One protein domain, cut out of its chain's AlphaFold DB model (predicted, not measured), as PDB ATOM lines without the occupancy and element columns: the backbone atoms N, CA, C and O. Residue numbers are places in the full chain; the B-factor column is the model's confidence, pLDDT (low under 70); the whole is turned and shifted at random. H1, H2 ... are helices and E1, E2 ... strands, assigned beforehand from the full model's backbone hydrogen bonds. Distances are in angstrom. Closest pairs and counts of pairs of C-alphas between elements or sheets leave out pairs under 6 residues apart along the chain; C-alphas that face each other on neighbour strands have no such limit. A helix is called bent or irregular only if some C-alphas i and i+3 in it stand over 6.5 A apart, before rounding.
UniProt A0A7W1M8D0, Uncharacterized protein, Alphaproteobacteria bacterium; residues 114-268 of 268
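Overview. This is residues 114 to 268 of the 268 residues of an uncharacterized protein of Alphaproteobacteria bacterium (UniProt A0A7W1M8D0). What shape do these atoms make? A three-stranded sheet, E3, E4 and E5, forms the core, with H3 over one face, and short helices and loops surround it; the small sheet of E2, E1 and E6 is a second layer at one side, where H7 bridges the two. What is it built of? The 155 printed residues hold, in order, E1 E2 H1 H2 E3 H3 E4 H4 H5 E5 H6 H7 H8 E6, of mixed class; sheet E2 E1 E6 is antiparallel and sheet E3 E4 E5 mixed. How large is it? It is compact and rounded, with a radius of gyration of the C-alphas of 14.6 A and spans of 43 by 35 by 34 A.

Along the chain. Where are the strands? E1 is residues 114 to 117, from C-alpha 114 at (95.326, 26.235, 5.869), E2 126 to 129, E3 151 to 154, E4 171 to 177, 19.6 A long, E5 207 to 213, 20.5 A, and E6 264 to 267, to C-alpha 267 at (90.315, 27.887, 5.552). Where are the helices? H1 is residues 130 to 134, H2 145 to 149, H3 157 to 161, H4 178 to 183, H5 191 to 198, H6 230 to 234, H7 238 to 245, 11.0 A long, and H8 249 to 256, 11.3 A. Which are irregular? H2 is, with C-alphas 145 and 148 7.3 A apart, and H8 only just, with C-alphas 250 and 253 6.7 A apart.

Arrangement. How do the strands pair? The hairpin E1 and E2 has N 115 and O 128 at 2.8 A, and E1 is antiparallel to E6, with N 116 and O 265 at 2.8 A. E3 and E4 are parallel, with N 152 and O 171 at 2.9 A, and E4 and E5 antiparallel, with N 174 and O 210 at 2.8 A. Which helices are on the sheets? E3, H3 and E4 form a strand-helix-strand unit, two parallel neighbour strands with a helix between, its crossover right-handed; H3 is over E4 at a height over the sheet of 8.6 A. H7 only grazes both sheets, the C-alphas of Leu 238 and Phe 264 being closest to E6 at 5.8 A; H1 and H6 graze both too, only just for E3 E4 E5 with 5 pairs of C-alphas within 10 A each, while H4 and H8 graze E3 E4 E5, and H2 and H5 are on neither. How are the helix backbones? Every O i to N i+4 pair is within hydrogen-bond range in H3, H4, H5 and H6, against 3 of 4 in H7, 2 of 4 in H8, and 0 of 1 in H1 and H2, where 2 of 2 and 1 of 2 O i to N i+3 pairs are.

Size, cuts and confidence. How far does it reach? The C-alphas of Gly 122 and Asp 187, the two farthest apart, are 45.5 A apart; the printed part has no cut. Which link is long? E5 to H6 is, with 16 residues. Where is confidence low? Residues 215 to 221, 223 to 226 and 244 to 261 have pLDDT under 70.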
ATOM      1  N   ILE A 114      95.042  27.662   5.899       94.12
ATOM      2  CA  ILE A 114      95.326  26.235   5.869       94.12
ATOM      3  C   ILE A 114      94.464  25.513   4.835       94.12
ATOM      4  O   ILE A 114      93.302  25.837   4.591       94.12
ATOM      5  N   LEU A 115      95.027  24.457   4.269       93.25
ATOM      6  CA  LEU A 115      94.315  23.438   3.526       93.25
ATOM      7  C   LEU A 115      94.199  22.195   4.412       93.25
ATOM      8  O   LEU A 115      95.198  21.591   4.805       93.25
ATOM      9  N   ARG A 116      92.969  21.810   4.740       93.56
ATOM     10  CA  ARG A 116      92.669  20.697   5.639       93.56
ATOM     11  C   ARG A 116      92.132  19.511   4.859       93.56
ATOM     12  O   ARG A 116      91.099  19.623   4.207       93.56
ATOM     13  N   TYR A 117      92.814  18.379   4.942       92.31
ATOM     14  CA  TYR A 117      92.384  17.116   4.359       92.31
ATOM     15  C   TYR A 117      91.685  16.239   5.404       92.31
ATOM     16  O   TYR A 117      92.237  16.000   6.476       92.31
ATOM     17  N   MET A 118      90.501  15.728   5.064       90.69
ATOM     18  CA  MET A 118      89.706  14.816   5.894       90.69
ATOM     19  C   MET A 118      89.794  13.366   5.370       90.69
ATOM     20  O   MET A 118      89.260  13.077   4.290       90.69
ATOM     21  N   PRO A 119      90.451  12.435   6.090       87.12
ATOM     22  CA  PRO A 119      90.496  11.014   5.733       87.12
ATOM     23  C   PRO A 119      89.109  10.343   5.709       87.12
ATOM     24  O   PRO A 119      88.146  10.835   6.284       87.12
ATOM     25  N   THR A 120      88.977   9.201   5.017       81.38
ATOM     26  CA  THR A 120      87.664   8.502   4.867       81.38
ATOM     27  C   THR A 120      87.361   7.559   6.014       81.38
ATOM     28  O   THR A 120      86.208   7.280   6.316       81.38
ATOM     29  N   ASP A 121      88.421   7.027   6.595       83.31
ATOM     30  CA  ASP A 121      88.451   6.062   7.681       83.31
ATOM     31  C   ASP A 121      88.266   6.721   9.056       83.31
ATOM     32  O   ASP A 121      88.362   6.047  10.074       83.31
ATOM     33  N   GLY A 122      87.979   8.027   9.091       80.38
ATOM     34  CA  GLY A 122      87.835   8.783  10.333       80.38
ATOM     35  C   GLY A 122      89.166   9.076  11.028       80.38
ATOM     36  O   GLY A 122      89.153   9.425  12.203       80.38
ATOM     37  N   GLY A 123      90.295   8.930  10.323       84.69
ATOM     38  CA  GLY A 123      91.607   9.336  10.823       84.69
ATOM     39  C   GLY A 123      91.722  10.846  11.057       84.69
ATOM     40  O   GLY A 123      90.901  11.636  10.578       84.69
ATOM     41  N   ASP A 124      92.770  11.245  11.779       91.19
ATOM     42  CA  ASP A 124      93.008  12.648  12.113       91.19
ATOM     43  C   ASP A 124      93.172  13.524  10.853       91.19
ATOM     44  O   ASP A 124      93.835  13.118   9.891       91.19
ATOM     45  N   PRO A 125      92.608  14.749  10.836       92.75
ATOM     46  CA  PRO A 125      92.753  15.653   9.703       92.75
ATOM     47  C   PRO A 125      94.211  16.038   9.451       92.75
ATOM     48  O   PRO A 125      94.910  16.500  10.356       92.75
ATOM     49  N   VAL A 126      94.646  15.967   8.193       93.94
ATOM     50  CA  VAL A 126      95.965  16.470   7.786       93.94
ATOM     51  C   VAL A 126      95.845  17.960   7.491       93.94
ATOM     52  O   VAL A 126      94.981  18.383   6.727       93.94
ATOM     53  N   THR A 127      96.705  18.766   8.110       95.69
ATOM     54  CA  THR A 127      96.713  20.224   7.938       95.69
ATOM     55  C   THR A 127      97.954  20.641   7.166       95.69
ATOM     56  O   THR A 127      99.069  20.348   7.588       95.69
ATOM     57  N   LEU A 128      97.751  21.337   6.052       94.06
ATOM     58  CA  LEU A 128      98.797  21.860   5.180       94.06
ATOM     59  C   LEU A 128      98.722  23.388   5.224       94.06
ATOM     60  O   LEU A 128      97.660  23.949   4.955       94.06
ATOM     61  N   LYS A 129      99.799  24.082   5.594       93.88
ATOM     62  CA  LYS A 129      99.755  25.547   5.736       93.88
ATOM     63  C   LYS A 129     100.132  26.217   4.428       93.88
ATOM     64  O   LYS A 129     101.140  25.856   3.827       93.88
ATOM     65  N   PHE A 130      99.397  27.243   4.009       90.62
ATOM     66  CA  PHE A 130      99.764  27.992   2.802       90.62
ATOM     67  C   PHE A 130     101.140  28.665   2.930       90.62
ATOM     68  O   PHE A 130     101.842  28.799   1.930       90.62
ATOM     69  N   SER A 131     101.596  28.983   4.147       89.88
ATOM     70  CA  SER A 131     102.977  29.409   4.414       89.88
ATOM     71  C   SER A 131     104.042  28.410   3.940       89.88
ATOM     72  O   SER A 131     105.142  28.811   3.559       89.88
ATOM     73  N   ASP A 132     103.735  27.110   3.928       89.44
ATOM     74  CA  ASP A 132     104.668  26.076   3.464       89.44
ATOM     75  C   ASP A 132     104.879  26.167   1.947       89.44
ATOM     76  O   ASP A 132     105.927  25.750   1.440       89.44
ATOM     77  N   LEU A 133     103.935  26.797   1.232       85.81
ATOM     78  CA  LEU A 133     104.047  27.027  -0.202       85.81
ATOM     79  C   LEU A 133     105.054  28.127  -0.582       85.81
ATOM     80  O   LEU A 133     105.386  28.311  -1.755       85.81
ATOM     81  N   ILE A 134     105.542  28.904   0.392       80.75
ATOM     82  CA  ILE A 134     106.609  29.888   0.154       80.75
ATOM     83  C   ILE A 134     107.903  29.159  -0.212       80.75
ATOM     84  O   ILE A 134     108.623  29.588  -1.110       80.75
ATOM     85  N   LYS A 135     108.177  28.044   0.476       79.06
ATOM     86  CA  LYS A 135     109.374  27.217   0.272       79.06
ATOM     87  C   LYS A 135     109.154  26.149  -0.790       79.06
ATOM     88  O   LYS A 135     110.072  25.835  -1.538       79.06
ATOM     89  N   ASN A 136     107.944  25.597  -0.833       78.88
ATOM     90  CA  ASN A 136     107.571  24.531  -1.744       78.88
ATOM     91  C   ASN A 136     106.545  25.058  -2.738       78.88
ATOM     92  O   ASN A 136     105.456  25.457  -2.372       78.88
ATOM     93  N   GLU A 137     106.833  25.023  -4.025       86.19
ATOM     94  CA  GLU A 137     105.896  25.562  -5.018       86.19
ATOM     95  C   GLU A 137     104.556  24.794  -5.090       86.19
ATOM     96  O   GLU A 137     103.595  25.289  -5.680       86.19
ATOM     97  N   ALA A 138     104.466  23.603  -4.485       91.31
ATOM     98  CA  ALA A 138     103.256  22.792  -4.368       91.31
ATOM     99  C   ALA A 138     103.189  22.067  -3.014       91.31
ATOM    100  O   ALA A 138     104.219  21.812  -2.386       91.31
ATOM    101  N   PHE A 139     101.978  21.706  -2.585       92.69
ATOM    102  CA  PHE A 139     101.778  20.902  -1.381       92.69
ATOM    103  C   PHE A 139     102.267  19.466  -1.580       92.69
ATOM    104  O   PHE A 139     101.963  18.835  -2.595       92.69
ATOM    105  N   ASP A 140     102.945  18.917  -0.569       91.75
ATOM    106  CA  ASP A 140     103.151  17.475  -0.481       91.75
ATOM    107  C   ASP A 140     101.869  16.801   0.029       91.75
ATOM    108  O   ASP A 140     101.433  17.005   1.161       91.75
ATOM    109  N   LEU A 141     101.256  15.993  -0.834       91.75
ATOM    110  CA  LEU A 141     100.025  15.263  -0.542       91.75
ATOM    111  C   LEU A 141     100.284  13.803  -0.141       91.75
ATOM    112  O   LEU A 141      99.334  13.018  -0.103       91.75
ATOM    113  N   SER A 142     101.533  13.422   0.150       90.31
ATOM    114  CA  SER A 142     101.916  12.060   0.559       90.31
ATOM    115  C   SER A 142     101.144  11.561   1.788       90.31
ATOM    116  O   SER A 142     100.727  10.405   1.834       90.31
ATOM    117  N   ALA A 143     100.859  12.452   2.741       90.31
ATOM    118  CA  ALA A 143     100.049  12.161   3.926       90.31
ATOM    119  C   ALA A 143      98.531  12.117   3.649       90.31
ATOM    120  O   ALA A 143      97.750  11.709   4.504       90.31
ATOM    121  N   CYS A 144      98.081  12.512   2.455       89.44
ATOM    122  CA  CYS A 144      96.662  12.595   2.098       89.44
ATOM    123  C   CYS A 144      96.166  11.325   1.381       89.44
ATOM    124  O   CYS A 144      95.285  11.397   0.519       89.44
ATOM    125  N   GLY A 145      96.741  10.160   1.696       86.25
ATOM    126  CA  GLY A 145      96.461   8.890   1.022       86.25
ATOM    127  C   GLY A 145      96.822   8.929  -0.467       86.25
ATOM    128  O   GLY A 145      97.808   9.530  -0.878       86.25
ATOM    129  N   ASP A 146      95.988   8.332  -1.318       85.44
ATOM    130  CA  ASP A 146      96.242   8.278  -2.766       85.44
ATOM    131  C   ASP A 146      96.007   9.613  -3.505       85.44
ATOM    132  O   ASP A 146      96.076   9.660  -4.733       85.44
ATOM    133  N   ASN A 147      95.693  10.711  -2.811       82.75
ATOM    134  CA  ASN A 147      95.359  11.975  -3.475       82.75
ATOM    135  C   ASN A 147      96.531  12.584  -4.245       82.75
ATOM    136  O   ASN A 147      96.305  13.100  -5.337       82.75
ATOM    137  N   GLY A 148      97.774  12.425  -3.778       82.00
ATOM    138  CA  GLY A 148      98.961  12.876  -4.520       82.00
ATOM    139  C   GLY A 148      99.149  12.204  -5.890       82.00
ATOM    140  O   GLY A 148      99.874  12.721  -6.742       82.00
ATOM    141  N   LYS A 149      98.466  11.077  -6.153       84.50
ATOM    142  CA  LYS A 149      98.451  10.409  -7.468       84.50
ATOM    143  C   LYS A 149      97.505  11.072  -8.470       84.50
ATOM    144  O   LYS A 149      97.625  10.808  -9.659       84.50
ATOM    145  N   HIS A 150      96.582  11.916  -8.008       84.25
ATOM    146  CA  HIS A 150      95.503  12.475  -8.830       84.25
ATOM    147  C   HIS A 150      95.402  13.997  -8.764       84.25
ATOM    148  O   HIS A 150      94.774  14.596  -9.634       84.25
ATOM    149  N   LEU A 151      95.975  14.614  -7.734       87.75
ATOM    150  CA  LEU A 151      95.867  16.037  -7.458       87.75
ATOM    151  C   LEU A 151      97.252  16.649  -7.287       87.75
ATOM    152  O   LEU A 151      98.144  16.054  -6.680       87.75
ATOM    153  N   VAL A 152      97.386  17.862  -7.801       90.75
ATOM    154  CA  VAL A 152      98.496  18.771  -7.534       90.75
ATOM    155  C   VAL A 152      97.868  20.079  -7.099       90.75
ATOM    156  O   VAL A 152      97.012  20.605  -7.803       90.75
ATOM    157  N   ILE A 153      98.262  20.591  -5.939       91.88
ATOM    158  CA  ILE A 153      97.777  21.876  -5.438       91.88
ATOM    159  C   ILE A 153      98.994  22.779  -5.284       91.88
ATOM    160  O   ILE A 153      99.928  22.450  -4.552       91.88
ATOM    161  N   THR A 154      99.005  23.878  -6.027       91.81
ATOM    162  CA  THR A 154     100.165  24.751  -6.202       91.81
ATOM    163  C   THR A 154      99.767  26.217  -6.070       91.81
ATOM    164  O   THR A 154      98.602  26.573  -6.241       91.81
ATOM    165  N   ARG A 155     100.749  27.071  -5.772       89.69
ATOM    166  CA  ARG A 155     100.643  28.528  -5.952       89.69
ATOM    167  C   ARG A 155     101.483  29.047  -7.125       89.69
ATOM    168  O   ARG A 155     101.440  30.233  -7.431       89.69
ATOM    169  N   SER A 156     102.308  28.184  -7.722       87.69
ATOM    170  CA  SER A 156     103.251  28.555  -8.773       87.69
ATOM    171  C   SER A 156     102.528  28.606 -10.112       87.69
ATOM    172  O   SER A 156     101.975  27.605 -10.568       87.69
ATOM    173  N   MET A 157     102.556  29.784 -10.737       85.81
ATOM    174  CA  MET A 157     102.069  29.977 -12.101       85.81
ATOM    175  C   MET A 157     102.835  29.062 -13.055       85.81
ATOM    176  O   MET A 157     102.214  28.296 -13.780       85.81
ATOM    177  N   ASP A 158     104.163  29.025 -12.973       84.88
ATOM    178  CA  ASP A 158     104.987  28.186 -13.848       84.88
ATOM    179  C   ASP A 158     104.580  26.711 -13.785       84.88
ATOM    180  O   ASP A 158     104.359  26.083 -14.820       84.88
ATOM    181  N   ARG A 159     104.377  26.161 -12.581       85.50
ATOM    182  CA  ARG A 159     103.873  24.784 -12.427       85.50
ATOM    183  C   ARG A 159     102.443  24.624 -12.909       85.50
ATOM    184  O   ARG A 159     102.088  23.585 -13.464       85.50
ATOM    185  N   PHE A 160     101.611  25.638 -12.697       87.25
ATOM    186  CA  PHE A 160     100.260  25.623 -13.221       87.25
ATOM    187  C   PHE A 160     100.242  25.642 -14.748       87.25
ATOM    188  O   PHE A 160      99.369  25.004 -15.303       87.25
ATOM    189  N   PHE A 161     101.185  26.270 -15.447       82.12
ATOM    190  CA  PHE A 161     101.203  26.314 -16.918       82.12
ATOM    191  C   PHE A 161     102.020  25.188 -17.564       82.12
ATOM    192  O   PHE A 161     101.800  24.851 -18.727       82.12
ATOM    193  N   LYS A 162     102.943  24.572 -16.824       81.31
ATOM    194  CA  LYS A 162     103.853  23.552 -17.347       81.31
ATOM    195  C   LYS A 162     103.275  22.142 -17.245       81.31
ATOM    196  O   LYS A 162     102.803  21.720 -16.193       81.31
ATOM    197  N   ILE A 163     103.360  21.388 -18.335       73.62
ATOM    198  CA  ILE A 163     103.095  19.944 -18.330       73.62
ATOM    199  C   ILE A 163     104.361  19.261 -17.809       73.62
ATOM    200  O   ILE A 163     105.412  19.328 -18.447       73.62
ATOM    201  N   GLU A 164     104.285  18.648 -16.631       76.81
ATOM    202  CA  GLU A 164     105.401  17.917 -16.025       76.81
ATOM    203  C   GLU A 164     105.087  16.417 -16.042       76.81
ATOM    204  O   GLU A 164     103.961  16.022 -15.757       76.81
ATOM    205  N   GLU A 165     106.069  15.555 -16.331       71.69
ATOM    206  CA  GLU A 165     105.847  14.097 -16.427       71.69
ATOM    207  C   GLU A 165     105.190  13.503 -15.165       71.69
ATOM    208  O   GLU A 165     104.400  12.564 -15.241       71.69
ATOM    209  N   GLY A 166     105.454  14.090 -13.992       72.25
ATOM    210  CA  GLY A 166     104.845  13.693 -12.721       72.25
ATOM    211  C   GLY A 166     103.381  14.112 -12.531       72.25
ATOM    212  O   GLY A 166     102.778  13.719 -11.525       72.25
ATOM    213  N   TYR A 167     102.811  14.916 -13.433       76.25
ATOM    214  CA  TYR A 167     101.443  15.448 -13.357       76.25
ATOM    215  C   TYR A 167     100.486  14.814 -14.363       76.25
ATOM    216  O   TYR A 167      99.283  15.063 -14.270       76.25
ATOM    217  N   ILE A 168     100.974  13.936 -15.243       77.81
ATOM    218  CA  ILE A 168     100.160  13.316 -16.290       77.81
ATOM    219  C   ILE A 168      98.909  12.678 -15.673       77.81
ATOM    220  O   ILE A 168      98.982  11.898 -14.721       77.81
ATOM    221  N   ALA A 169      97.745  13.021 -16.231       79.00
ATOM    222  CA  ALA A 169      96.427  12.590 -15.758       79.00
ATOM    223  C   ALA A 169      96.053  13.034 -14.325       79.00
ATOM    224  O   ALA A 169      95.139  12.460 -13.722       79.00
ATOM    225  N   LYS A 170      96.704  14.077 -13.792       85.00
ATOM    226  CA  LYS A 170      96.305  14.756 -12.552       85.00
ATOM    227  C   LYS A 170      95.480  16.008 -12.838       85.00
ATOM    228  O   LYS A 170      95.581  16.642 -13.887       85.00
ATOM    229  N   THR A 171      94.658  16.366 -11.859       85.12
ATOM    230  CA  THR A 171      94.044  17.691 -11.775       85.12
ATOM    231  C   THR A 171      95.024  18.619 -11.069       85.12
ATOM    232  O   THR A 171      95.441  18.335  -9.943       85.12
ATOM    233  N   VAL A 172      95.397  19.711 -11.728       88.62
ATOM    234  CA  VAL A 172      96.271  20.744 -11.162       88.62
ATOM    235  C   VAL A 172      95.391  21.898 -10.712       88.62
ATOM    236  O   VAL A 172      94.632  22.439 -11.512       88.62
ATOM    237  N   ILE A 173      95.479  22.252  -9.435       89.69
ATOM    238  CA  ILE A 173      94.733  23.337  -8.804       89.69
ATOM    239  C   ILE A 173      95.732  24.421  -8.415       89.69
ATOM    240  O   ILE A 173      96.657  24.173  -7.639       89.69
ATOM    241  N   LEU A 174      95.533  25.619  -8.945       90.56
ATOM    242  CA  LEU A 174      96.253  26.821  -8.563       90.56
ATOM    243  C   LEU A 174      95.389  27.614  -7.585       90.56
ATOM    244  O   LEU A 174      94.311  28.080  -7.947       90.56
ATOM    245  N   ILE A 175      95.869  27.761  -6.352       90.88
ATOM    246  CA  ILE A 175      95.260  28.640  -5.352       90.88
ATOM    247  C   ILE A 175      96.230  29.790  -5.128       90.88
ATOM    248  O   ILE A 175      97.359  29.568  -4.689       90.88
ATOM    249  N   THR A 176      95.826  31.006  -5.480       89.31
ATOM    250  CA  THR A 176      96.743  32.148  -5.464       89.31
ATOM    251  C   THR A 176      96.003  33.476  -5.302       89.31
ATOM    252  O   THR A 176      94.907  33.640  -5.854       89.31
ATOM    253  N   PRO A 177      96.566  34.445  -4.560       87.81
ATOM    254  CA  PRO A 177      96.105  35.824  -4.610       87.81
ATOM    255  C   PRO A 177      96.135  36.362  -6.042       87.81
ATOM    256  O   PRO A 177      97.078  36.122  -6.797       87.81
ATOM    257  N   ARG A 178      95.126  37.144  -6.417       83.94
ATOM    258  CA  ARG A 178      95.017  37.675  -7.780       83.94
ATOM    259  C   ARG A 178      96.234  38.487  -8.209       83.94
ATOM    260  O   ARG A 178      96.677  38.368  -9.346       83.94
ATOM    261  N   TYR A 179      96.773  39.320  -7.320       80.81
ATOM    262  CA  TYR A 179      97.889  40.194  -7.678       80.81
ATOM    263  C   TYR A 179      99.130  39.400  -8.116       80.81
ATOM    264  O   TYR A 179      99.885  39.888  -8.952       80.81
ATOM    265  N   PHE A 180      99.323  38.172  -7.610       83.50
ATOM    266  CA  PHE A 180     100.389  37.283  -8.082       83.50
ATOM    267  C   PHE A 180     100.159  36.840  -9.523       83.50
ATOM    268  O   PHE A 180     101.115  36.741 -10.287       83.50
ATOM    269  N   VAL A 181      98.901  36.599  -9.903       83.25
ATOM    270  CA  VAL A 181      98.554  36.297 -11.293       83.25
ATOM    271  C   VAL A 181      98.864  37.510 -12.158       83.25
ATOM    272  O   VAL A 181      99.616  37.371 -13.107       83.25
ATOM    273  N   GLU A 182      98.383  38.704 -11.792       78.75
ATOM    274  CA  GLU A 182      98.588  39.940 -12.572       78.75
ATOM    275  C   GLU A 182     100.064  40.277 -12.832       78.75
ATOM    276  O   GLU A 182     100.391  40.808 -13.890       78.75
ATOM    277  N   GLN A 183     100.950  39.986 -11.878       77.44
ATOM    278  CA  GLN A 183     102.383  40.281 -11.990       77.44
ATOM    279  C   GLN A 183     103.167  39.239 -12.790       77.44
ATOM    280  O   GLN A 183     104.299  39.509 -13.189       77.44
ATOM    281  N   GLY A 184     102.605  38.045 -12.977       72.31
ATOM    282  CA  GLY A 184     103.352  36.868 -13.404       72.31
ATOM    283  C   GLY A 184     102.685  36.075 -14.517       72.31
ATOM    284  O   GLY A 184     102.988  34.895 -14.634       72.31
ATOM    285  N   ILE A 185     101.771  36.672 -15.293       73.81
ATOM    286  CA  ILE A 185     101.198  36.030 -16.485       73.81
ATOM    287  C   ILE A 185     102.300  35.908 -17.548       73.81
ATOM    288  O   ILE A 185     102.748  36.941 -18.046       73.81
ATOM    289  N   PRO A 186     102.746  34.696 -17.931       72.44
ATOM    290  CA  PRO A 186     103.724  34.556 -19.007       72.44
ATOM    291  C   PRO A 186     103.169  35.070 -20.344       72.44
ATOM    292  O   PRO A 186     101.986  34.885 -20.625       72.44
ATOM    293  N   ASP A 187     104.013  35.611 -21.224       71.69
ATOM    294  CA  ASP A 187     103.591  36.035 -22.576       71.69
ATOM    295  C   ASP A 187     102.992  34.880 -23.405       71.69
ATOM    296  O   ASP A 187     102.185  35.090 -24.308       71.69
ATOM    297  N   SER A 188     103.361  33.639 -23.076       71.00
ATOM    298  CA  SER A 188     102.834  32.409 -23.671       71.00
ATOM    299  C   SER A 188     101.476  31.970 -23.107       71.00
ATOM    300  O   SER A 188     101.005  30.874 -23.420       71.00
ATOM    301  N   THR A 189     100.841  32.790 -22.268       75.81
ATOM    302  CA  THR A 189      99.566  32.449 -21.638       75.81
ATOM    303  C   THR A 189      98.439  32.357 -22.671       75.81
ATOM    304  O   THR A 189      98.249  33.278 -23.468       75.81
ATOM    305  N   PRO A 190      97.634  31.282 -22.647       77.56
ATOM    306  CA  PRO A 190      96.478  31.140 -23.521       77.56
ATOM    307  C   PRO A 190      95.486  32.296 -23.374       77.56
ATOM    308  O   PRO A 190      95.153  32.715 -22.264       77.56
ATOM    309  N   GLN A 191      94.911  32.735 -24.495       80.75
ATOM    310  CA  GLN A 191      93.920  33.816 -24.520       80.75
ATOM    311  C   GLN A 191      92.707  33.539 -23.614       80.75
ATOM    312  O   GLN A 191      92.154  34.469 -23.028       80.75
ATOM    313  N   SER A 192      92.310  32.270 -23.464       77.50
ATOM    314  CA  SER A 192      91.239  31.848 -22.552       77.50
ATOM    315  C   SER A 192      91.545  32.195 -21.094       77.50
ATOM    316  O   SER A 192      90.664  32.683 -20.386       77.50
ATOM    317  N   PHE A 193      92.789  32.006 -20.651       81.69
ATOM    318  CA  PHE A 193      93.215  32.367 -19.302       81.69
ATOM    319  C   PHE A 193      93.255  33.883 -19.124       81.69
ATOM    320  O   PHE A 193      92.745  34.395 -18.132       81.69
ATOM    321  N   THR A 194      93.784  34.616 -20.105       82.31
ATOM    322  CA  THR A 194      93.795  36.086 -20.070       82.31
ATOM    323  C   THR A 194      92.381  36.657 -19.971       82.31
ATOM    324  O   THR A 194      92.135  37.551 -19.164       82.31
ATOM    325  N   ALA A 195      91.428  36.110 -20.733       82.19
ATOM    326  CA  ALA A 195      90.021  36.499 -20.652       82.19
ATOM    327  C   ALA A 195      89.410  36.179 -19.277       82.19
ATOM    328  O   ALA A 195      88.661  36.990 -18.732       82.19
ATOM    329  N   LEU A 196      89.762  35.028 -18.695       81.62
ATOM    330  CA  LEU A 196      89.319  34.638 -17.358       81.62
ATOM    331  C   LEU A 196      89.849  35.599 -16.285       81.62
ATOM    332  O   LEU A 196      89.077  36.049 -15.440       81.62
ATOM    333  N   VAL A 197      91.134  35.960 -16.333       82.69
ATOM    334  CA  VAL A 197      91.727  36.929 -15.397       82.69
ATOM    335  C   VAL A 197      91.141  38.328 -15.597       82.69
ATOM    336  O   VAL A 197      90.906  39.034 -14.620       82.69
ATOM    337  N   ALA A 198      90.845  38.729 -16.835       82.44
ATOM    338  CA  ALA A 198      90.207  40.017 -17.115       82.44
ATOM    339  C   ALA A 198      88.782  40.112 -16.539       82.44
ATOM    340  O   ALA A 198      88.375  41.183 -16.096       82.44
ATOM    341  N   ALA A 199      88.040  39.001 -16.522       81.56
ATOM    342  CA  ALA A 199      86.697  38.921 -15.942       81.56
ATOM    343  C   ALA A 199      86.696  38.757 -14.413       81.56
ATOM    344  O   ALA A 199      85.639  38.812 -13.783       81.56
ATOM    345  N   TRP A 200      87.863  38.539 -13.807       84.12
ATOM    346  CA  TRP A 200      88.006  38.456 -12.365       84.12
ATOM    347  C   TRP A 200      87.656  39.820 -11.751       84.12
ATOM    348  O   TRP A 200      88.154  40.852 -12.203       84.12
ATOM    349  N   ASP A 201      86.845  39.844 -10.693       82.06
ATOM    350  CA  ASP A 201      86.621  41.014  -9.834       82.06
ATOM    351  C   ASP A 201      87.520  40.937  -8.574       82.06
ATOM    352  O   ASP A 201      87.387  39.992  -7.788       82.06
ATOM    353  N   PRO A 202      88.478  41.869  -8.386       75.62
ATOM    354  CA  PRO A 202      89.451  41.796  -7.297       75.62
ATOM    355  C   PRO A 202      88.839  42.173  -5.946       75.62
ATOM    356  O   PRO A 202      89.337  41.727  -4.911       75.62
ATOM    357  N   ASP A 203      87.770  42.968  -5.959       73.62
ATOM    358  CA  ASP A 203      87.104  43.461  -4.757       73.62
ATOM    359  C   ASP A 203      86.190  42.382  -4.169       73.62
ATOM    360  O   ASP A 203      85.977  42.325  -2.955       73.62
ATOM    361  N   VAL A 204      85.676  41.496  -5.027       80.00
ATOM    362  CA  VAL A 204      84.826  40.373  -4.621       80.00
ATOM    363  C   VAL A 204      85.649  39.131  -4.285       80.00
ATOM    364  O   VAL A 204      85.358  38.470  -3.288       80.00
ATOM    365  N   ALA A 205      86.672  38.804  -5.078       83.25
ATOM    366  CA  ALA A 205      87.432  37.562  -4.947       83.25
ATOM    367  C   ALA A 205      88.949  37.820  -4.946       83.25
ATOM    368  O   ALA A 205      89.626  37.567  -5.934       83.25
ATOM    369  N   PRO A 206      89.553  38.297  -3.854       82.06
ATOM    370  CA  PRO A 206      90.982  38.642  -3.843       82.06
ATOM    371  C   PRO A 206      91.917  37.423  -3.982       82.06
ATOM    372  O   PRO A 206      93.080  37.567  -4.368       82.06
ATOM    373  N   VAL A 207      91.412  36.217  -3.705       85.94
ATOM    374  CA  VAL A 207      92.102  34.935  -3.896       85.94
ATOM    375  C   VAL A 207      91.321  34.099  -4.898       85.94
ATOM    376  O   VAL A 207      90.097  34.007  -4.817       85.94
ATOM    377  N   GLY A 208      92.039  33.503  -5.845       85.62
ATOM    378  CA  GLY A 208      91.464  32.677  -6.897       85.62
ATOM    379  C   GLY A 208      91.811  31.218  -6.712       85.62
ATOM    380  O   GLY A 208      92.896  30.874  -6.240       85.62
ATOM    381  N   MET A 209      90.884  30.370  -7.142       87.25
ATOM    382  CA  MET A 209      91.081  28.934  -7.277       87.25
ATOM    383  C   MET A 209      90.798  28.521  -8.718       87.25
ATOM    384  O   MET A 209      89.642  28.429  -9.140       87.25
ATOM    385  N   LEU A 210      91.880  28.276  -9.445       87.12
ATOM    386  CA  LEU A 210      91.905  27.893 -10.850       87.12
ATOM    387  C   LEU A 210      92.249  26.411 -10.937       87.12
ATOM    388  O   LEU A 210      93.025  25.903 -10.126       87.12
ATOM    389  N   TRP A 211      91.726  25.702 -11.929       85.44
ATOM    390  CA  TRP A 211      92.136  24.321 -12.160       85.44
ATOM    391  C   TRP A 211      92.252  24.002 -13.642       85.44
ATOM    392  O   TRP A 211      91.650  24.651 -14.499       85.44
ATOM    393  N   ARG A 212      93.026  22.958 -13.925       83.19
ATOM    394  CA  ARG A 212      93.107  22.319 -15.237       83.19
ATOM    395  C   ARG A 212      93.317  20.819 -15.099       83.19
ATOM    396  O   ARG A 212      93.738  20.324 -14.052       83.19
ATOM    397  N   LEU A 213      93.078  20.106 -16.192       78.75
ATOM    398  CA  LEU A 213      93.517  18.724 -16.355       78.75
ATOM    399  C   LEU A 213      94.860  18.721 -17.081       78.75
ATOM    400  O   LEU A 213      94.995  19.345 -18.131       78.75
ATOM    401  N   ASP A 214      95.847  18.007 -16.543       70.06
ATOM    402  CA  ASP A 214      97.205  18.013 -17.102       70.06
ATOM    403  C   ASP A 214      97.315  17.335 -18.482       70.06
ATOM    404  O   ASP A 214      98.291  17.507 -19.198       70.06
ATOM    405  N   THR A 215      96.285  16.601 -18.910       65.00
ATOM    406  CA  THR A 215      96.226  15.988 -20.249       65.00
ATOM    407  C   THR A 215      95.922  16.983 -21.369       65.00
ATOM    408  O   THR A 215      95.904  16.598 -22.535       65.00
ATOM    409  N   VAL A 216      95.621  18.236 -21.031       62.50
ATOM    410  CA  VAL A 216      95.176  19.262 -21.975       62.50
ATOM    411  C   VAL A 216      96.340  20.212 -22.218       62.50
ATOM    412  O   VAL A 216      96.592  21.124 -21.430       62.50
ATOM    413  N   SER A 217      97.082  19.967 -23.294       58.88
ATOM    414  CA  SER A 217      98.321  20.688 -23.589       58.88
ATOM    415  C   SER A 217      98.128  22.148 -23.990       58.88
ATOM    416  O   SER A 217      99.063  22.934 -23.888       58.88
ATOM    417  N   ASP A 218      96.930  22.520 -24.432       63.72
ATOM    418  CA  ASP A 218      96.619  23.868 -24.910       63.72
ATOM    419  C   ASP A 218      95.975  24.760 -23.841       63.72
ATOM    420  O   ASP A 218      95.655  25.913 -24.131       63.72
ATOM    421  N   LEU A 219      95.775  24.243 -22.614       64.38
ATOM    422  CA  LEU A 219      95.147  24.963 -21.496       64.38
ATOM    423  C   LEU A 219      93.789  25.595 -21.863       64.38
ATOM    424  O   LEU A 219      93.263  26.449 -21.142       64.38
ATOM    425  N   SER A 220      93.170  25.133 -22.953       64.19
ATOM    426  CA  SER A 220      91.849  25.569 -23.416       64.19
ATOM    427  C   SER A 220      90.744  25.214 -22.416       64.19
ATOM    428  O   SER A 220      89.608  25.672 -22.532       64.19
ATOM    429  N   HIS A 221      91.086  24.409 -21.408       68.31
ATOM    430  CA  HIS A 221      90.199  23.910 -20.369       68.31
ATOM    431  C   HIS A 221      90.589  24.381 -18.962       68.31
ATOM    432  O   HIS A 221      90.223  23.725 -17.985       68.31
ATOM    433  N   VAL A 222      91.308  25.508 -18.832       71.31
ATOM    434  CA  VAL A 222      91.370  26.200 -17.537       71.31
ATOM    435  C   VAL A 222      89.983  26.737 -17.223       71.31
ATOM    436  O   VAL A 222      89.378  27.453 -18.021       71.31
ATOM    437  N   ASN A 223      89.461  26.356 -16.070       68.38
ATOM    438  CA  ASN A 223      88.126  26.741 -15.657       68.38
ATOM    439  C   ASN A 223      88.118  26.973 -14.141       68.38
ATOM    440  O   ASN A 223      89.077  26.639 -13.443       68.38
ATOM    441  N   SER A 224      87.018  27.538 -13.656       63.25
ATOM    442  CA  SER A 224      86.810  28.072 -12.312       63.25
ATOM    443  C   SER A 224      87.632  29.306 -11.996       63.25
ATOM    444  O   SER A 224      88.840  29.250 -11.821       63.25
ATOM    445  N   LEU A 225      86.909  30.395 -11.788       61.12
ATOM    446  CA  LEU A 225      87.309  31.448 -10.884       61.12
ATOM    447  C   LEU A 225      86.361  31.387  -9.683       61.12
ATOM    448  O   LEU A 225      85.148  31.290  -9.872       61.12
ATOM    449  N   THR A 226      86.882  31.442  -8.459       68.00
ATOM    450  CA  THR A 226      86.035  31.707  -7.293       68.00
ATOM    451  C   THR A 226      85.453  33.105  -7.454       68.00
ATOM    452  O   THR A 226      86.187  34.082  -7.489       68.00
ATOM    453  N   THR A 227      84.133  33.211  -7.577       72.25
ATOM    454  CA  THR A 227      83.412  34.497  -7.618       72.25
ATOM    455  C   THR A 227      83.052  34.997  -6.220       72.25
ATOM    456  O   THR A 227      82.265  35.925  -6.063       72.25
ATOM    457  N   VAL A 228      83.604  34.350  -5.195       79.38
ATOM    458  CA  VAL A 228      83.331  34.606  -3.787       79.38
ATOM    459  C   VAL A 228      84.603  35.061  -3.089       79.38
ATOM    460  O   VAL A 228      85.710  34.655  -3.447       79.38
ATOM    461  N   GLY A 229      84.431  35.881  -2.057       82.00
ATOM    462  CA  GLY A 229      85.531  36.299  -1.200       82.00
ATOM    463  C   GLY A 229      86.106  35.146  -0.384       82.00
ATOM    464  O   GLY A 229      85.552  34.049  -0.322       82.00
ATOM    465  N   ILE A 230      87.202  35.434   0.312       80.88
ATOM    466  CA  ILE A 230      87.949  34.494   1.157       80.88
ATOM    467  C   ILE A 230      87.058  33.691   2.126       80.88
ATOM    468  O   ILE A 230      87.200  32.471   2.236       80.88
ATOM    469  N   GLY A 231      86.096  34.344   2.789       81.00
ATOM    470  CA  GLY A 231      85.152  33.659   3.680       81.00
ATOM    471  C   GLY A 231      84.212  32.695   2.942       81.00
ATOM    472  O   GLY A 231      83.889  31.628   3.458       81.00
ATOM    473  N   GLY A 232      83.831  33.027   1.706       82.56
ATOM    474  CA  GLY A 232      83.053  32.145   0.838       82.56
ATOM    475  C   GLY A 232      83.854  30.916   0.413       82.56
ATOM    476  O   GLY A 232      83.358  29.800   0.549       82.56
ATOM    477  N   ILE A 233      85.121  31.101   0.019       82.88
ATOM    478  CA  ILE A 233      86.023  29.980  -0.298       82.88
ATOM    479  C   ILE A 233      86.157  29.042   0.905       82.88
ATOM    480  O   ILE A 233      86.098  27.822   0.743       82.88
ATOM    481  N   SER A 234      86.267  29.613   2.110       85.06
ATOM    482  CA  SER A 234      86.433  28.855   3.356       85.06
ATOM    483  C   SER A 234      85.192  28.061   3.781       85.06
ATOM    484  O   SER A 234      85.282  27.129   4.576       85.06
ATOM    485  N   SER A 235      84.017  28.404   3.247       84.69
ATOM    486  CA  SER A 235      82.757  27.727   3.580       84.69
ATOM    487  C   SER A 235      82.561  26.386   2.863       84.69
ATOM    488  O   SER A 235      81.659  25.629   3.219       84.69
ATOM    489  N   CYS A 236      83.389  26.096   1.857       84.00
ATOM    490  CA  CYS A 236      83.216  24.984   0.927       84.00
ATOM    491  C   CYS A 236      84.516  24.179   0.781       84.00
ATOM    492  O   CYS A 236      85.625  24.695   0.944       84.00
ATOM    493  N   ASN A 237      84.407  22.898   0.428       86.44
ATOM    494  CA  ASN A 237      85.584  22.129   0.005       86.44
ATOM    495  C   ASN A 237      86.013  22.499  -1.433       86.44
ATOM    496  O   ASN A 237      85.318  23.230  -2.143       86.44
ATOM    497  N   LEU A 238      87.173  22.007  -1.886       84.44
ATOM    498  CA  LEU A 238      87.684  22.297  -3.236       84.44
ATOM    499  C   LEU A 238      86.703  21.865  -4.339       84.44
ATOM    500  O   LEU A 238      86.602  22.527  -5.368       84.44
ATOM    501  N   PHE A 239      85.970  20.767  -4.129       81.94
ATOM    502  CA  PHE A 239      84.985  20.273  -5.095       81.94
ATOM    503  C   PHE A 239      83.749  21.177  -5.182       81.94
ATOM    504  O   PHE A 239      83.267  21.457  -6.272       81.94
ATOM    505  N   GLU A 240      83.235  21.649  -4.053       81.56
ATOM    506  CA  GLU A 240      82.079  22.549  -3.993       81.56
ATOM    507  C   GLU A 240      82.412  23.929  -4.557       81.56
ATOM    508  O   GLU A 240      81.643  24.455  -5.362       81.56
ATOM    509  N   ASN A 241      83.586  24.474  -4.214       78.75
ATOM    510  CA  ASN A 241      84.098  25.711  -4.813       78.75
ATOM    511  C   ASN A 241      84.186  25.592  -6.342       78.75
ATOM    512  O   ASN A 241      83.814  26.511  -7.068       78.75
ATOM    513  N   TRP A 242      84.614  24.427  -6.834       76.50
ATOM    514  CA  TRP A 242      84.612  24.116  -8.257       76.50
ATOM    515  C   TRP A 242      83.194  24.039  -8.861       76.50
ATOM    516  O   TRP A 242      82.950  24.571  -9.944       76.50
ATOM    517  N   GLN A 243      82.241  23.387  -8.190       73.56
ATOM    518  CA  GLN A 243      80.873  23.261  -8.703       73.56
ATOM    519  C   GLN A 243      80.157  24.609  -8.816       73.56
ATOM    520  O   GLN A 243      79.389  24.809  -9.753       73.56
ATOM    521  N   GLN A 244      80.403  25.523  -7.878       69.62
ATOM    522  CA  GLN A 244      79.798  26.856  -7.897       69.62
ATOM    523  C   GLN A 244      80.273  27.698  -9.086       69.62
ATOM    524  O   GLN A 244      79.512  28.514  -9.602       69.62
ATOM    525  N   SER A 245      81.510  27.493  -9.535       63.78
ATOM    526  CA  SER A 245      82.102  28.253 -10.637       63.78
ATOM    527  C   SER A 245      81.886  27.606 -12.012       63.78
ATOM    528  O   SER A 245      81.857  28.303 -13.028       63.78
ATOM    529  N   ALA A 246      81.715  26.282 -12.079       59.12
ATOM    530  CA  ALA A 246      81.589  25.547 -13.331       59.12
ATOM    531  C   ALA A 246      80.129  25.432 -13.804       59.12
ATOM    532  O   ALA A 246      79.421  24.476 -13.499       59.12
ATOM    533  N   GLY A 247      79.700  26.346 -14.676       54.12
ATOM    534  CA  GLY A 247      78.408  26.259 -15.373       54.12
ATOM    535  C   GLY A 247      78.300  25.174 -16.467       54.12
ATOM    536  O   GLY A 247      77.394  25.263 -17.292       54.12
ATOM    537  N   SER A 248      79.205  24.182 -16.554       51.56
ATOM    538  CA  SER A 248      79.287  23.271 -17.716       51.56
ATOM    539  C   SER A 248      79.474  21.779 -17.396       51.56
ATOM    540  O   SER A 248      80.235  21.373 -16.519       51.56
ATOM    541  N   ARG A 249      78.785  20.954 -18.198       47.00
ATOM    542  CA  ARG A 249      78.521  19.508 -18.057       47.00
ATOM    543  C   ARG A 249      79.709  18.596 -18.420       47.00
ATOM    544  O   ARG A 249      79.728  17.449 -17.988       47.00
ATOM    545  N   MET A 250      80.703  19.087 -19.171       48.00
ATOM    546  CA  MET A 250      81.858  18.291 -19.644       48.00
ATOM    547  C   MET A 250      82.937  18.029 -18.578       48.00
ATOM    548  O   MET A 250      83.808  17.188 -18.767       48.00
ATOM    549  N   VAL A 251      82.887  18.716 -17.439       51.66
ATOM    550  CA  VAL A 251      83.932  18.640 -16.405       51.66
ATOM    551  C   VAL A 251      83.664  17.545 -15.358       51.66
ATOM    552  O   VAL A 251      84.562  17.120 -14.626       51.66
ATOM    553  N   ALA A 252      82.440  17.013 -15.334       52.41
ATOM    554  CA  ALA A 252      82.056  15.924 -14.445       52.41
ATOM    555  C   ALA A 252      82.897  14.649 -14.645       52.41
ATOM    556  O   ALA A 252      82.924  13.820 -13.748       52.41
ATOM    557  N   GLU A 253      83.610  14.482 -15.765       52.59
ATOM    558  CA  GLU A 253      84.477  13.317 -16.002       52.59
ATOM    559  C   GLU A 253      85.862  13.456 -15.347       52.59
ATOM    560  O   GLU A 253      86.343  12.507 -14.722       52.59
ATOM    561  N   GLY A 254      86.468  14.650 -15.401       53.53
ATOM    562  CA  GLY A 254      87.744  14.942 -14.734       53.53
ATOM    563  C   GLY A 254      87.607  14.909 -13.212       53.53
ATOM    564  O   GLY A 254      88.394  14.259 -12.521       53.53
ATOM    565  N   TRP A 255      86.527  15.511 -12.700       56.81
ATOM    566  CA  TRP A 255      86.202  15.481 -11.274       56.81
ATOM    567  C   TRP A 255      85.347  14.280 -10.838       56.81
ATOM    568  O   TRP A 255      85.224  14.014  -9.644       56.81
ATOM    569  N   GLY A 256      84.804  13.492 -11.769       51.88
ATOM    570  CA  GLY A 256      84.065  12.251 -11.487       51.88
ATOM    571  C   GLY A 256      84.964  11.144 -10.944       51.88
ATOM    572  O   GLY A 256      84.538  10.332 -10.126       51.88
ATOM    573  N   ARG A 257      86.258  11.188 -11.288       50.56
ATOM    574  CA  ARG A 257      87.320  10.440 -10.588       50.56
ATOM    575  C   ARG A 257      87.744  11.106  -9.262       50.56
ATOM    576  O   ARG A 257      88.440  10.491  -8.454       50.56
ATOM    577  N   ALA A 258      87.300  12.341  -9.021       48.53
ATOM    578  CA  ALA A 258      87.738  13.269  -7.979       48.53
ATOM    579  C   ALA A 258      86.668  13.627  -6.928       48.53
ATOM    580  O   ALA A 258      86.750  14.686  -6.303       48.53
ATOM    581  N   GLY A 259      85.799  12.680  -6.543       55.81
ATOM    582  CA  GLY A 259      85.137  12.721  -5.218       55.81
ATOM    583  C   GLY A 259      86.117  12.917  -4.033       55.81
ATOM    584  O   GLY A 259      85.710  13.117  -2.896       55.81
ATOM    585  N   ARG A 260      87.419  12.891  -4.328       64.88
ATOM    586  CA  ARG A 260      88.597  13.192  -3.525       64.88
ATOM    587  C   ARG A 260      88.770  14.665  -3.132       64.88
ATOM    588  O   ARG A 260      89.198  14.912  -2.010       64.88
ATOM    589  N   GLY A 261      88.410  15.638  -3.976       61.22
ATOM    590  CA  GLY A 261      88.542  17.055  -3.597       61.22
ATOM    591  C   GLY A 261      87.479  17.533  -2.600       61.22
ATOM    592  O   GLY A 261      87.672  18.552  -1.947       61.22
ATOM    593  N   LYS A 262      86.426  16.734  -2.374       76.94
ATOM    594  CA  LYS A 262      85.456  16.938  -1.283       76.94
ATOM    595  C   LYS A 262      86.081  16.895   0.111       76.94
ATOM    596  O   LYS A 262      85.474  17.329   1.077       76.94
ATOM    597  N   ARG A 263      87.280  16.320   0.216       81.75
ATOM    598  CA  ARG A 263      87.990  16.124   1.484       81.75
ATOM    599  C   ARG A 263      88.925  17.265   1.823       81.75
ATOM    600  O   ARG A 263      89.433  17.296   2.933       81.75
ATOM    601  N   PHE A 264      89.195  18.142   0.865       82.81
ATOM    602  CA  PHE A 264      90.099  19.263   1.035       82.81
ATOM    603  C   PHE A 264      89.282  20.522   1.294       82.81
ATOM    604  O   PHE A 264      88.563  20.989   0.414       82.81
ATOM    605  N   HIS A 265      89.401  21.061   2.500       86.69
ATOM    606  CA  HIS A 265      88.757  22.293   2.930       86.69
ATOM    607  C   HIS A 265      89.805  23.389   3.037       86.69
ATOM    608  O   HIS A 265      90.775  23.256   3.786       86.69
ATOM    609  N   VAL A 266      89.614  24.462   2.285       82.69
ATOM    610  CA  VAL A 266      90.419  25.673   2.435       82.69
ATOM    611  C   VAL A 266      89.855  26.440   3.625       82.69
ATOM    612  O   VAL A 266      88.644  26.508   3.771       82.69
ATOM    613  N   ASN A 267      90.709  26.967   4.492       85.25
ATOM    614  CA  ASN A 267      90.315  27.887   5.552       85.25
ATOM    615  C   ASN A 267      91.350  29.000   5.564       85.25
ATOM    616  O   ASN A 267      92.519  28.718   5.807       85.25
ATOM    617  N   PHE A 268      90.934  30.213   5.254       76.38
ATOM    618  CA  PHE A 268      91.786  31.392   5.325       76.38
ATOM    619  C   PHE A 268      91.585  32.119   6.650       76.38
ATOM    620  O   PHE A 268      90.421  32.158   7.117       76.38
TER     621      PHE A 268